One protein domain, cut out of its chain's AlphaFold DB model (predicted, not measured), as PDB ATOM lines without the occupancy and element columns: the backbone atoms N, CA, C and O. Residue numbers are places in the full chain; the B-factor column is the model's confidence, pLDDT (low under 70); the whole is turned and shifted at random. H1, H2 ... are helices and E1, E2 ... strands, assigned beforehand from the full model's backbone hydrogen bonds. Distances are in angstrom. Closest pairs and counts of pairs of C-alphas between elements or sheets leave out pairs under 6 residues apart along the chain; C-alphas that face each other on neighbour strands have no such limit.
ATOM      1  N   ALA A   7       6.168 -43.109  35.099       50.16
ATOM      2  CA  ALA A   7       5.963 -41.695  35.356       50.16
ATOM      3  C   ALA A   7       6.747 -40.866  34.326       50.16
ATOM      4  O   ALA A   7       7.945 -41.085  34.134       50.16
ATOM      5  N   PHE A   8       6.079 -39.915  33.680       53.66
ATOM      6  CA  PHE A   8       6.713 -38.864  32.892       53.66
ATOM      7  C   PHE A   8       6.630 -37.562  33.668       53.66
ATOM      8  O   PHE A   8       5.560 -37.214  34.156       53.66
ATOM      9  N   LYS A   9       7.733 -36.822  33.739       53.00
ATOM     10  CA  LYS A   9       7.747 -35.467  34.284       53.00
ATOM     11  C   LYS A   9       8.034 -34.487  33.160       53.00
ATOM     12  O   LYS A   9       9.029 -34.644  32.452       53.00
ATOM     13  N   VAL A  10       7.205 -33.461  33.022       59.06
ATOM     14  CA  VAL A  10       7.482 -32.365  32.089       59.06
ATOM     15  C   VAL A  10       8.680 -31.587  32.624       59.06
ATOM     16  O   VAL A  10       8.592 -30.912  33.647       59.06
ATOM     17  N   VAL A  11       9.826 -31.707  31.960       44.78
ATOM     18  CA  VAL A  11      11.068 -31.029  32.376       44.78
ATOM     19  C   VAL A  11      11.183 -29.614  31.811       44.78
ATOM     20  O   VAL A  11      11.832 -28.765  32.416       44.78
ATOM     21  N   HIS A  12      10.539 -29.352  30.677       46.75
ATOM     22  CA  HIS A  12      10.535 -28.064  29.997       46.75
ATOM     23  C   HIS A  12       9.292 -27.964  29.104       46.75
ATOM     24  O   HIS A  12       8.837 -28.974  28.571       46.75
ATOM     25  N   GLU A  13       8.733 -26.764  28.980       56.28
ATOM     26  CA  GLU A  13       7.492 -26.459  28.265       56.28
ATOM     27  C   GLU A  13       7.748 -25.153  27.495       56.28
ATOM     28  O   GLU A  13       8.286 -24.207  28.077       56.28
ATOM     29  N   THR A  14       7.456 -25.133  26.194       47.72
ATOM     30  CA  THR A  14       7.775 -24.017  25.293       47.72
ATOM     31  C   THR A  14       6.561 -23.324  24.675       47.72
ATOM     32  O   THR A  14       6.753 -22.207  24.200       47.72
ATOM     33  N   ASN A  15       5.360 -23.928  24.634       53.06
ATOM     34  CA  ASN A  15       4.147 -23.315  24.045       53.06
ATOM     35  C   ASN A  15       2.827 -24.135  24.140       53.06
ATOM     36  O   ASN A  15       1.837 -23.802  23.489       53.06
ATOM     37  N   GLY A  16       2.785 -25.231  24.889       49.88
ATOM     38  CA  GLY A  16       1.671 -26.169  24.990       49.88
ATOM     39  C   GLY A  16       0.580 -25.710  25.972       49.88
ATOM     40  O   GLY A  16       0.874 -25.433  27.134       49.88
ATOM     41  N   PRO A  17      -0.708 -25.684  25.578       50.00
ATOM     42  CA  PRO A  17      -1.776 -25.156  26.433       50.00
ATOM     43  C   PRO A  17      -2.293 -26.133  27.509       50.00
ATOM     44  O   PRO A  17      -3.173 -25.760  28.286       50.00
ATOM     45  N   PHE A  18      -1.776 -27.366  27.579       55.00
ATOM     46  CA  PHE A  18      -2.392 -28.456  28.356       55.00
ATOM     47  C   PHE A  18      -1.584 -28.960  29.559       55.00
ATOM     48  O   PHE A  18      -2.141 -29.669  30.394       55.00
ATOM     49  N   TYR A  19      -0.302 -28.611  29.673       61.53
ATOM     50  CA  TYR A  19       0.579 -29.090  30.742       61.53
ATOM     51  C   TYR A  19       1.627 -28.037  31.101       61.53
ATOM     52  O   TYR A  19       1.969 -27.184  30.290       61.53
ATOM     53  N   LYS A  20       2.120 -28.070  32.337       60.75
ATOM     54  CA  LYS A  20       3.120 -27.145  32.878       60.75
ATOM     55  C   LYS A  20       4.407 -27.889  33.194       60.75
ATOM     56  O   LYS A  20       4.404 -29.082  33.498       60.75
ATOM     57  N   ALA A  21       5.527 -27.170  33.181       66.06
ATOM     58  CA  ALA A  21       6.774 -27.707  33.708       66.06
ATOM     59  C   ALA A  21       6.564 -28.212  35.147       66.06
ATOM     60  O   ALA A  21       6.031 -27.497  35.996       66.06
ATOM     61  N   ASN A  22       7.055 -29.420  35.410       67.06
ATOM     62  CA  ASN A  22       6.868 -30.237  36.608       67.06
ATOM     63  C   ASN A  22       5.551 -31.008  36.740       67.06
ATOM     64  O   ASN A  22       5.428 -31.732  37.727       67.06
ATOM     65  N   ASP A  23       4.636 -30.949  35.773       65.88
ATOM     66  CA  ASP A  23       3.511 -31.885  35.756       65.88
ATOM     67  C   ASP A  23       4.026 -33.325  35.625       65.88
ATOM     68  O   ASP A  23       4.972 -33.603  34.878       65.88
ATOM     69  N   GLU A  24       3.414 -34.235  36.387       51.38
ATOM     70  CA  GLU A  24       3.765 -35.652  36.424       51.38
ATOM     71  C   GLU A  24       2.594 -36.495  35.916       51.38
ATOM     72  O   GLU A  24       1.489 -36.453  36.458       51.38
ATOM     73  N   PHE A  25       2.849 -37.288  34.880       59.81
ATOM     74  CA  PHE A  25       1.875 -38.175  34.262       59.81
ATOM     75  C   PHE A  25       2.228 -39.618  34.576       59.81
ATOM     76  O   PHE A  25       3.308 -40.085  34.218       59.81
ATOM     77  N   LYS A  26       1.300 -40.339  35.206       56.41
ATOM     78  CA  LYS A  26       1.434 -41.775  35.451       56.41
ATOM     79  C   LYS A  26       0.613 -42.542  34.427       56.41
ATOM     80  O   LYS A  26      -0.602 -42.382  34.378       56.41
ATOM     81  N   LEU A  27       1.276 -43.359  33.611       62.16
ATOM     82  CA  LEU A  27       0.614 -44.274  32.683       62.16
ATOM     83  C   LEU A  27       0.650 -45.694  33.249       62.16
ATOM     84  O   LEU A  27       1.707 -46.193  33.653       62.16
ATOM     85  N   SER A  28      -0.513 -46.337  33.252       64.75
ATOM     86  CA  SER A  28      -0.729 -47.706  33.718       64.75
ATOM     87  C   SER A  28      -1.843 -48.368  32.907       64.75
ATOM     88  O   SER A  28      -2.654 -47.677  32.287       64.75
ATOM     89  N   GLY A  29      -1.876 -49.702  32.925       67.06
ATOM     90  CA  GLY A  29      -2.926 -50.514  32.305       67.06
ATOM     91  C   GLY A  29      -2.543 -51.142  30.964       67.06
ATOM     92  O   GLY A  29      -1.439 -50.955  30.447       67.06
ATOM     93  N   THR A  30      -3.478 -51.926  30.428       72.00
ATOM     94  CA  THR A  30      -3.376 -52.610  29.134       72.00
ATOM     95  C   THR A  30      -4.669 -52.427  28.337       72.00
ATOM     96  O   THR A  30      -5.760 -52.272  28.897       72.00
ATOM     97  N   ALA A  31      -4.555 -52.420  27.013       73.00
ATOM     98  CA  ALA A  31      -5.686 -52.299  26.101       73.00
ATOM     99  C   ALA A  31      -5.535 -53.259  24.921       73.00
ATOM    100  O   ALA A  31      -4.461 -53.786  24.661       73.00
ATOM    101  N   GLU A  32      -6.620 -53.498  24.205       78.19
ATOM    102  CA  GLU A  32      -6.661 -54.373  23.038       78.19
ATOM    103  C   GLU A  32      -7.110 -53.575  21.818       78.19
ATOM    104  O   GLU A  32      -8.033 -52.760  21.892       78.19
ATOM    105  N   VAL A  33      -6.439 -53.818  20.696       78.62
ATOM    106  CA  VAL A  33      -6.809 -53.303  19.379       78.62
ATOM    107  C   VAL A  33      -7.683 -54.349  18.709       78.62
ATOM    108  O   VAL A  33      -7.254 -55.488  18.532       78.62
ATOM    109  N   LEU A  34      -8.900 -53.971  18.340       73.56
ATOM    110  CA  LEU A  34      -9.898 -54.859  17.760       73.56
ATOM    111  C   LEU A  34     -10.225 -54.442  16.321       73.56
ATOM    112  O   LEU A  34     -10.338 -53.245  16.040       73.56
ATOM    113  N   ASP A  35     -10.415 -55.416  15.429       80.56
ATOM    114  CA  ASP A  35     -11.011 -55.168  14.109       80.56
ATOM    115  C   ASP A  35     -12.526 -54.892  14.206       80.56
ATOM    116  O   ASP A  35     -13.124 -54.881  15.288       80.56
ATOM    117  N   ASP A  36     -13.164 -54.658  13.061       78.94
ATOM    118  CA  ASP A  36     -14.607 -54.417  12.944       78.94
ATOM    119  C   ASP A  36     -15.481 -55.618  13.353       78.94
ATOM    120  O   ASP A  36     -16.658 -55.452  13.676       78.94
ATOM    121  N   ARG A  37     -14.903 -56.821  13.401       81.62
ATOM    122  CA  ARG A  37     -15.543 -58.063  13.856       81.62
ATOM    123  C   ARG A  37     -15.251 -58.364  15.328       81.62
ATOM    124  O   ARG A  37     -15.726 -59.375  15.844       81.62
ATOM    125  N   GLY A  38     -14.501 -57.502  16.016       76.00
ATOM    126  CA  GLY A  38     -14.115 -57.681  17.414       76.00
ATOM    127  C   GLY A  38     -12.960 -58.665  17.625       76.00
ATOM    128  O   GLY A  38     -12.733 -59.090  18.759       76.00
ATOM    129  N   VAL A  39     -12.233 -59.038  16.569       81.94
ATOM    130  CA  VAL A  39     -11.037 -59.884  16.659       81.94
ATOM    131  C   VAL A  39      -9.880 -59.055  17.207       81.94
ATOM    132  O   VAL A  39      -9.603 -57.967  16.707       81.94
ATOM    133  N   CYS A  40      -9.189 -59.575  18.225       81.38
ATOM    134  CA  CYS A  40      -8.005 -58.931  18.788       81.38
ATOM    135  C   CYS A  40      -6.834 -59.012  17.803       81.38
ATOM    136  O   CYS A  40      -6.339 -60.098  17.504       81.38
ATOM    137  N   LEU A  41      -6.416 -57.853  17.297       82.94
ATOM    138  CA  LEU A  41      -5.299 -57.697  16.369       82.94
ATOM    139  C   LEU A  41      -3.971 -57.529  17.109       82.94
ATOM    140  O   LEU A  41      -2.936 -57.998  16.644       82.94
ATOM    141  N   SER A  42      -3.992 -56.828  18.245       82.25
ATOM    142  CA  SER A  42      -2.813 -56.581  19.072       82.25
ATOM    143  C   SER A  42      -3.208 -56.172  20.491       82.25
ATOM    144  O   SER A  42      -4.328 -55.713  20.733       82.25
ATOM    145  N   ARG A  43      -2.271 -56.301  21.433       80.25
ATOM    146  CA  ARG A  43      -2.416 -55.828  22.810       80.25
ATOM    147  C   ARG A  43      -1.462 -54.665  23.046       80.25
ATOM    148  O   ARG A  43      -0.255 -54.808  22.900       80.25
ATOM    149  N   LEU A  44      -2.036 -53.539  23.442       79.31
ATOM    150  CA  LEU A  44      -1.326 -52.348  23.862       79.31
ATOM    151  C   LEU A  44      -1.008 -52.428  25.349       79.31
ATOM    152  O   LEU A  44      -1.788 -52.895  26.185       79.31
ATOM    153  N   SER A  45       0.154 -51.912  25.668       78.25
ATOM    154  CA  SER A  45       0.762 -51.891  26.969       78.25
ATOM    155  C   SER A  45       1.405 -50.529  27.207       78.25
ATOM    156  O   SER A  45       1.324 -49.580  26.425       78.25
ATOM    157  N   LYS A  46       2.040 -50.422  28.360       73.38
ATOM    158  CA  LYS A  46       2.797 -49.255  28.767       73.38
ATOM    159  C   LYS A  46       3.829 -48.858  27.698       73.38
ATOM    160  O   LYS A  46       4.725 -49.638  27.387       73.38
ATOM    161  N   SER A  47       3.789 -47.585  27.296       72.62
ATOM    162  CA  SER A  47       4.637 -46.938  26.270       72.62
ATOM    163  C   SER A  47       4.143 -47.068  24.829       72.62
ATOM    164  O   SER A  47       4.750 -46.459  23.949       72.62
ATOM    165  N   ASP A  48       3.040 -47.779  24.591       79.44
ATOM    166  CA  ASP A  48       2.424 -47.821  23.269       79.44
ATOM    167  C   ASP A  48       1.642 -46.534  22.976       79.44
ATOM    168  O   ASP A  48       1.026 -45.927  23.857       79.44
ATOM    169  N   VAL A  49       1.672 -46.123  21.711       82.00
ATOM    170  CA  VAL A  49       0.924 -44.982  21.170       82.00
ATOM    171  C   VAL A  49      -0.101 -45.530  20.184       82.00
ATOM    172  O   VAL A  49       0.192 -46.473  19.453       82.00
ATOM    173  N   PHE A  50      -1.308 -44.967  20.184       83.44
ATOM    174  CA  PHE A  50      -2.382 -45.367  19.277       83.44
ATOM    175  C   PHE A  50      -3.180 -44.154  18.785       83.44
ATOM    176  O   PHE A  50      -3.200 -43.099  19.423       83.44
ATOM    177  N   GLY A  51      -3.883 -44.314  17.659       81.81
ATOM    178  CA  GLY A  51      -4.689 -43.257  17.028       81.81
ATOM    179  C   GLY A  51      -3.885 -42.280  16.157       81.81
ATOM    180  O   GLY A  51      -4.460 -41.443  15.462       81.81
ATOM    181  N   GLU A  52      -2.563 -42.421  16.129       83.81
ATOM    182  CA  GLU A  52      -1.638 -41.641  15.312       83.81
ATOM    183  C   GLU A  52      -1.795 -41.945  13.820       83.81
ATOM    184  O   GLU A  52      -1.701 -41.038  12.992       83.81
ATOM    185  N   MET A  53      -2.105 -43.198  13.469       79.44
ATOM    186  CA  MET A  53      -2.203 -43.634  12.075       79.44
ATOM    187  C   MET A  53      -3.197 -42.795  11.272       79.44
ATOM    188  O   MET A  53      -2.900 -42.396  10.146       79.44
ATOM    189  N   SER A  54      -4.361 -42.481  11.841       78.81
ATOM    190  CA  SER A  54      -5.374 -41.661  11.168       78.81
ATOM    191  C   SER A  54      -4.935 -40.209  11.007       78.81
ATOM    192  O   SER A  54      -5.220 -39.583   9.988       78.81
ATOM    193  N   LEU A  55      -4.188 -39.671  11.975       80.31
ATOM    194  CA  LEU A  55      -3.668 -38.306  11.912       80.31
ATOM    195  C   LEU A  55      -2.547 -38.161  10.875       80.31
ATOM    196  O   LEU A  55      -2.493 -37.131  10.201       80.31
ATOM    197  N   ILE A  56      -1.692 -39.180  10.737       82.25
ATOM    198  CA  ILE A  56      -0.577 -39.213   9.778       82.25
ATOM    199  C   ILE A  56      -1.078 -39.505   8.359       82.25
ATOM    200  O   ILE A  56      -0.698 -38.818   7.416       82.25
ATOM    201  N   SER A  57      -1.924 -40.525   8.194       78.50
ATOM    202  CA  SER A  57      -2.383 -40.970   6.870       78.50
ATOM    203  C   SER A  57      -3.527 -40.132   6.300       78.50
ATOM    204  O   SER A  57      -3.745 -40.146   5.092       78.50
ATOM    205  N   GLY A  58      -4.284 -39.433   7.152       80.62
ATOM    206  CA  GLY A  58      -5.531 -38.766   6.772       80.62
ATOM    207  C   GLY A  58      -6.716 -39.717   6.573       80.62
ATOM    208  O   GLY A  58      -7.819 -39.250   6.289       80.62
ATOM    209  N   ASN A  59      -6.520 -41.028   6.739       81.19
ATOM    210  CA  ASN A  59      -7.585 -42.019   6.631       81.19
ATOM    211  C   ASN A  59      -8.388 -42.125   7.942       81.19
ATOM    212  O   ASN A  59      -7.834 -41.901   9.025       81.19
ATOM    213  N   PRO A  60      -9.675 -42.517   7.880       80.69
ATOM    214  CA  PRO A  60     -10.463 -42.829   9.071       80.69
ATOM    215  C   PRO A  60      -9.806 -43.894   9.958       80.69
ATOM    216  O   PRO A  60      -8.963 -44.671   9.507       80.69
ATOM    217  N   VAL A  61     -10.205 -43.940  11.230       75.75
ATOM    218  CA  VAL A  61      -9.754 -44.982  12.165       75.75
ATOM    219  C   VAL A  61     -10.177 -46.363  11.657       75.75
ATOM    220  O   VAL A  61     -11.341 -46.576  11.328       75.75
ATOM    221  N   GLY A  62      -9.217 -47.286  11.559       77.44
ATOM    222  CA  GLY A  62      -9.440 -48.639  11.030       77.44
ATOM    223  C   GLY A  62      -9.622 -49.722  12.094       77.44
ATOM    224  O   GLY A  62      -9.875 -50.868  11.746       77.44
ATOM    225  N   ALA A  63      -9.471 -49.383  13.376       78.12
ATOM    226  CA  ALA A  63      -9.561 -50.328  14.483       78.12
ATOM    227  C   ALA A  63     -10.164 -49.671  15.730       78.12
ATOM    228  O   ALA A  63     -10.056 -48.459  15.930       78.12
ATOM    229  N   THR A  64     -10.783 -50.490  16.577       81.06
ATOM    230  CA  THR A  64     -11.352 -50.078  17.863       81.06
ATOM    231  C   THR A  64     -10.363 -50.359  18.982       81.06
ATOM    232  O   THR A  64      -9.814 -51.452  19.063       81.06
ATOM    233  N   ILE A  65     -10.171 -49.404  19.891       83.19
ATOM    234  CA  ILE A  65      -9.395 -49.629  21.113       83.19
ATOM    235  C   ILE A  65     -10.352 -49.953  22.253       83.19
ATOM    236  O   ILE A  65     -11.229 -49.154  22.583       83.19
ATOM    237  N   LYS A  66     -10.173 -51.121  22.867       80.69
ATOM    238  CA  LYS A  66     -10.921 -51.547  24.048       80.69
ATOM    239  C   LYS A  66      -9.982 -51.648  25.239       80.69
ATOM    240  O   LYS A  66      -9.004 -52.387  25.215       80.69
ATOM    241  N   VAL A  67     -10.299 -50.921  26.303       79.69
ATOM    242  CA  VAL A  67      -9.564 -50.999  27.567       79.69
ATOM    243  C   VAL A  67      -9.824 -52.370  28.201       79.69
ATOM    244  O   VAL A  67     -10.977 -52.720  28.458       79.69
ATOM    245  N   ALA A  68      -8.764 -53.159  28.398       75.69
ATOM    246  CA  ALA A  68      -8.857 -54.516  28.942       75.69
ATOM    247  C   ALA A  68      -8.797 -54.514  30.478       75.69
ATOM    248  O   ALA A  68      -9.475 -55.302  31.134       75.69
ATOM    249  N   GLU A  69      -8.033 -53.583  31.048       75.38
ATOM    250  CA  GLU A  69      -7.867 -53.364  32.485       75.38
ATOM    251  C   GLU A  69      -7.870 -51.861  32.782       75.38
ATOM    252  O   GLU A  69      -7.667 -51.066  31.873       75.38
ATOM    253  N   SER A  70      -8.067 -51.442  34.041       75.62
ATOM    254  CA  SER A  70      -8.017 -50.011  34.403       75.62
ATOM    255  C   SER A  70      -6.750 -49.348  33.853       75.62
ATOM    256  O   SER A  70      -5.641 -49.732  34.226       75.62
ATOM    257  N   ALA A  71      -6.931 -48.371  32.961       73.44
ATOM    258  CA  ALA A  71      -5.847 -47.741  32.224       73.44
ATOM    259  C   ALA A  71      -5.913 -46.215  32.309       73.44
ATOM    260  O   ALA A  71      -6.996 -45.627  32.293       73.44
ATOM    261  N   THR A  72      -4.742 -45.583  32.363       77.06
ATOM    262  CA  THR A  72      -4.593 -44.126  32.256       77.06
ATOM    263  C   THR A  72      -3.987 -43.794  30.902       77.06
ATOM    264  O   THR A  72      -2.950 -44.349  30.545       77.06
ATOM    265  N   VAL A  73      -4.621 -42.885  30.157       73.50
ATOM    266  CA  VAL A  73      -4.180 -42.458  28.822       73.50
ATOM    267  C   VAL A  73      -3.920 -40.956  28.841       73.50
ATOM    268  O   VAL A  73      -4.753 -40.184  29.312       73.50
ATOM    269  N   VAL A  74      -2.775 -40.541  28.299       79.75
ATOM    270  CA  VAL A  74      -2.494 -39.134  27.992       79.75
ATOM    271  C   VAL A  74      -2.875 -38.883  26.541       79.75
ATOM    272  O   VAL A  74      -2.536 -39.670  25.660       79.75
ATOM    273  N   THR A  75      -3.598 -37.795  26.298       78.19
ATOM    274  CA  THR A  75      -4.097 -37.445  24.965       78.19
ATOM    275  C   THR A  75      -3.478 -36.136  24.494       78.19
ATOM    276  O   THR A  75      -3.220 -35.238  25.293       78.19
ATOM    277  N   ILE A  76      -3.233 -36.042  23.189       80.06
ATOM    278  CA  ILE A  76      -2.802 -34.824  22.498       80.06
ATOM    279  C   ILE A  76      -3.848 -34.550  21.420       80.06
ATOM    280  O   ILE A  76      -4.279 -35.479  20.730       80.06
ATOM    281  N   ALA A  77      -4.282 -33.298  21.266       82.50
ATOM    282  CA  ALA A  77      -5.233 -32.973  20.214       82.50
ATOM    283  C   ALA A  77      -4.572 -33.115  18.834       82.50
ATOM    284  O   ALA A  77      -3.393 -32.818  18.641       82.50
ATOM    285  N   GLY A  78      -5.349 -33.534  17.834       80.31
ATOM    286  CA  GLY A  78      -4.815 -33.765  16.490       80.31
ATOM    287  C   GLY A  78      -4.209 -32.518  15.832       80.31
ATOM    288  O   GLY A  78      -3.322 -32.653  14.993       80.31
ATOM    289  N   ALA A  79      -4.662 -31.315  16.204       80.69
ATOM    290  CA  ALA A  79      -4.070 -30.060  15.742       80.69
ATOM    291  C   ALA A  79      -2.648 -29.875  16.298       80.69
ATOM    292  O   ALA A  79      -1.724 -29.662  15.517       80.69
ATOM    293  N   ASP A  80      -2.460 -30.063  17.606       81.69
ATOM    294  CA  ASP A  80      -1.149 -29.934  18.254       81.69
ATOM    295  C   ASP A  80      -0.177 -31.004  17.759       81.69
ATOM    296  O   ASP A  80       0.974 -30.708  17.453       81.69
ATOM    297  N   PHE A  81      -0.652 -32.243  17.588       82.56
ATOM    298  CA  PHE A  81       0.158 -33.319  17.017       82.56
ATOM    299  C   PHE A  81       0.692 -32.950  15.624       82.56
ATOM    300  O   PHE A  81       1.863 -33.173  15.320       82.56
ATOM    301  N   LYS A  82      -0.145 -32.332  14.779       79.75
ATOM    302  CA  LYS A  82       0.264 -31.866  13.446       79.75
ATOM    303  C   LYS A  82       1.257 -30.709  13.504       79.75
ATOM    304  O   LYS A  82       2.136 -30.661  12.650       79.75
ATOM    305  N   GLU A  83       1.137 -29.796  14.465       80.31
ATOM    306  CA  GLU A  83       2.132 -28.734  14.668       80.31
ATOM    307  C   GLU A  83       3.489 -29.313  15.101       80.31
ATOM    308  O   GLU A  83       4.509 -28.994  14.492       80.31
ATOM    309  N   ILE A  84       3.508 -30.273  16.033       78.00
ATOM    310  CA  ILE A  84       4.735 -30.968  16.469       78.00
ATOM    311  C   ILE A  84       5.432 -31.689  15.298       78.00
ATOM    312  O   ILE A  84       6.661 -31.669  15.173       78.00
ATOM    313  N   LEU A  85       4.660 -32.313  14.400       75.81
ATOM    314  CA  LEU A  85       5.211 -32.955  13.200       75.81
ATOM    315  C   LEU A  85       5.841 -31.955  12.220       75.81
ATOM    316  O   LEU A  85       6.776 -32.318  11.510       75.81
ATOM    317  N   LYS A  86       5.362 -30.704  12.166       73.44
ATOM    318  CA  LYS A  86       5.959 -29.660  11.315       73.44
ATOM    319  C   LYS A  86       7.298 -29.165  11.862       73.44
ATOM    320  O   LYS A  86       8.177 -28.826  11.073       73.44
ATOM    321  N   GLU A  87       7.459 -29.126  13.184       58.41
ATOM    322  CA  GLU A  87       8.685 -28.652  13.844       58.41
ATOM    323  C   GLU A  87       9.839 -29.667  13.796       58.41
ATOM    324  O   GLU A  87      11.008 -29.297  13.915       58.41
ATOM    325  N   SER A  88       9.547 -30.951  13.577       54.62
ATOM    326  CA  SER A  88      10.545 -32.020  13.609       54.62
ATOM    327  C   SER A  88      10.966 -32.470  12.202       54.62
ATOM    328  O   SER A  88      10.338 -33.319  11.578       54.62
TER     329      SER A  88
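Overview. This is residues 7 to 88 of the 110 residues of the protein "Cyclic nucleotide-binding domain-containing protein" of Olavius sp. associated proteobacterium Delta 1 (UniProt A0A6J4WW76). A loose, open frame: a small three-stranded sheet of E4, E3 and E5 stands at one end, the two-stranded hairpin of E1 and E2 lies toward the other, and two short helices, H1 and H2, lie near each other, clear of both sheets. The long loop of residues 10 to 23 and the turn between E3 and E4 make the two ends of the longest axis. The printed part has 82 residues with two named helices and five named strands, in the order E1, E2, E3, E4, H1, E5, H2, and 36 residues in named elements, under half. Its class is mixed, helices and strands; the sheet, order E4, E3, E5, and the hairpin are both antiparallel. The whole is loose, with a radius of gyration of the C-alphas of 14.7 A and spans of 43 by 30 by 17 A.

Arrangement. In the sheet, E3, residues 31 to 34, is the inner strand between the edge strands E4, residues 40 to 44, and E5, residues 64 to 67. E3 and E4 form a hairpin, antiparallel at 155 degrees, with N 33 and O 42 2.8 A apart, within hydrogen-bond range. E3 and E5 are antiparallel at 154 degrees, with N 32 and O 66 at 2.8 A and N 66 and O 32 at 2.9 A. E4, H1, residues 52 to 57, and E5 make a split strand-helix-strand unit, two strands running the same way with a helix between them in the chain and E3 between them in the sheet; its crossover is right-handed. H1 is not on the sheet, and neither is H2, residues 78 to 87. H1 and H2 are close but not clearly touching, the closest C-alphas being those of Leu 55 and Gly 78, 6.5 A apart. Their lines stand at a steep tilt of 69 degrees, only just short of about perpendicular, and they run the same way. In both helices every O i to N i+4 pair is within hydrogen-bond range. E1, residues 7 to 9, and E2, residues 24 to 27, form a hairpin, antiparallel at 152 degrees, with N 8 and O 25 2.8 A apart. E2 is apart from E3, and H2 is apart from E1 and E2.

Along the chain. E1 begins at C-alpha 7, (5.963, -41.695, 35.356), and is 6.6 A long; E2 is 9.9 A. E3 measures 9.7 A, E4 10.7 A, H1 8.5 A and E5 9.9 A. H2 is 14.7 A long and ends at C-alpha 87, (8.685, -28.652, 13.844).

Size, cuts and confidence. The two C-alphas farthest apart are those of His 12 and Arg 37, 42.9 A. The printed part has no cut. The link from E1 to E2, 14 residues, is long. The mean pLDDT of the printed part is 72.1; residues 7 to 29 and 87 to 88 are under 70.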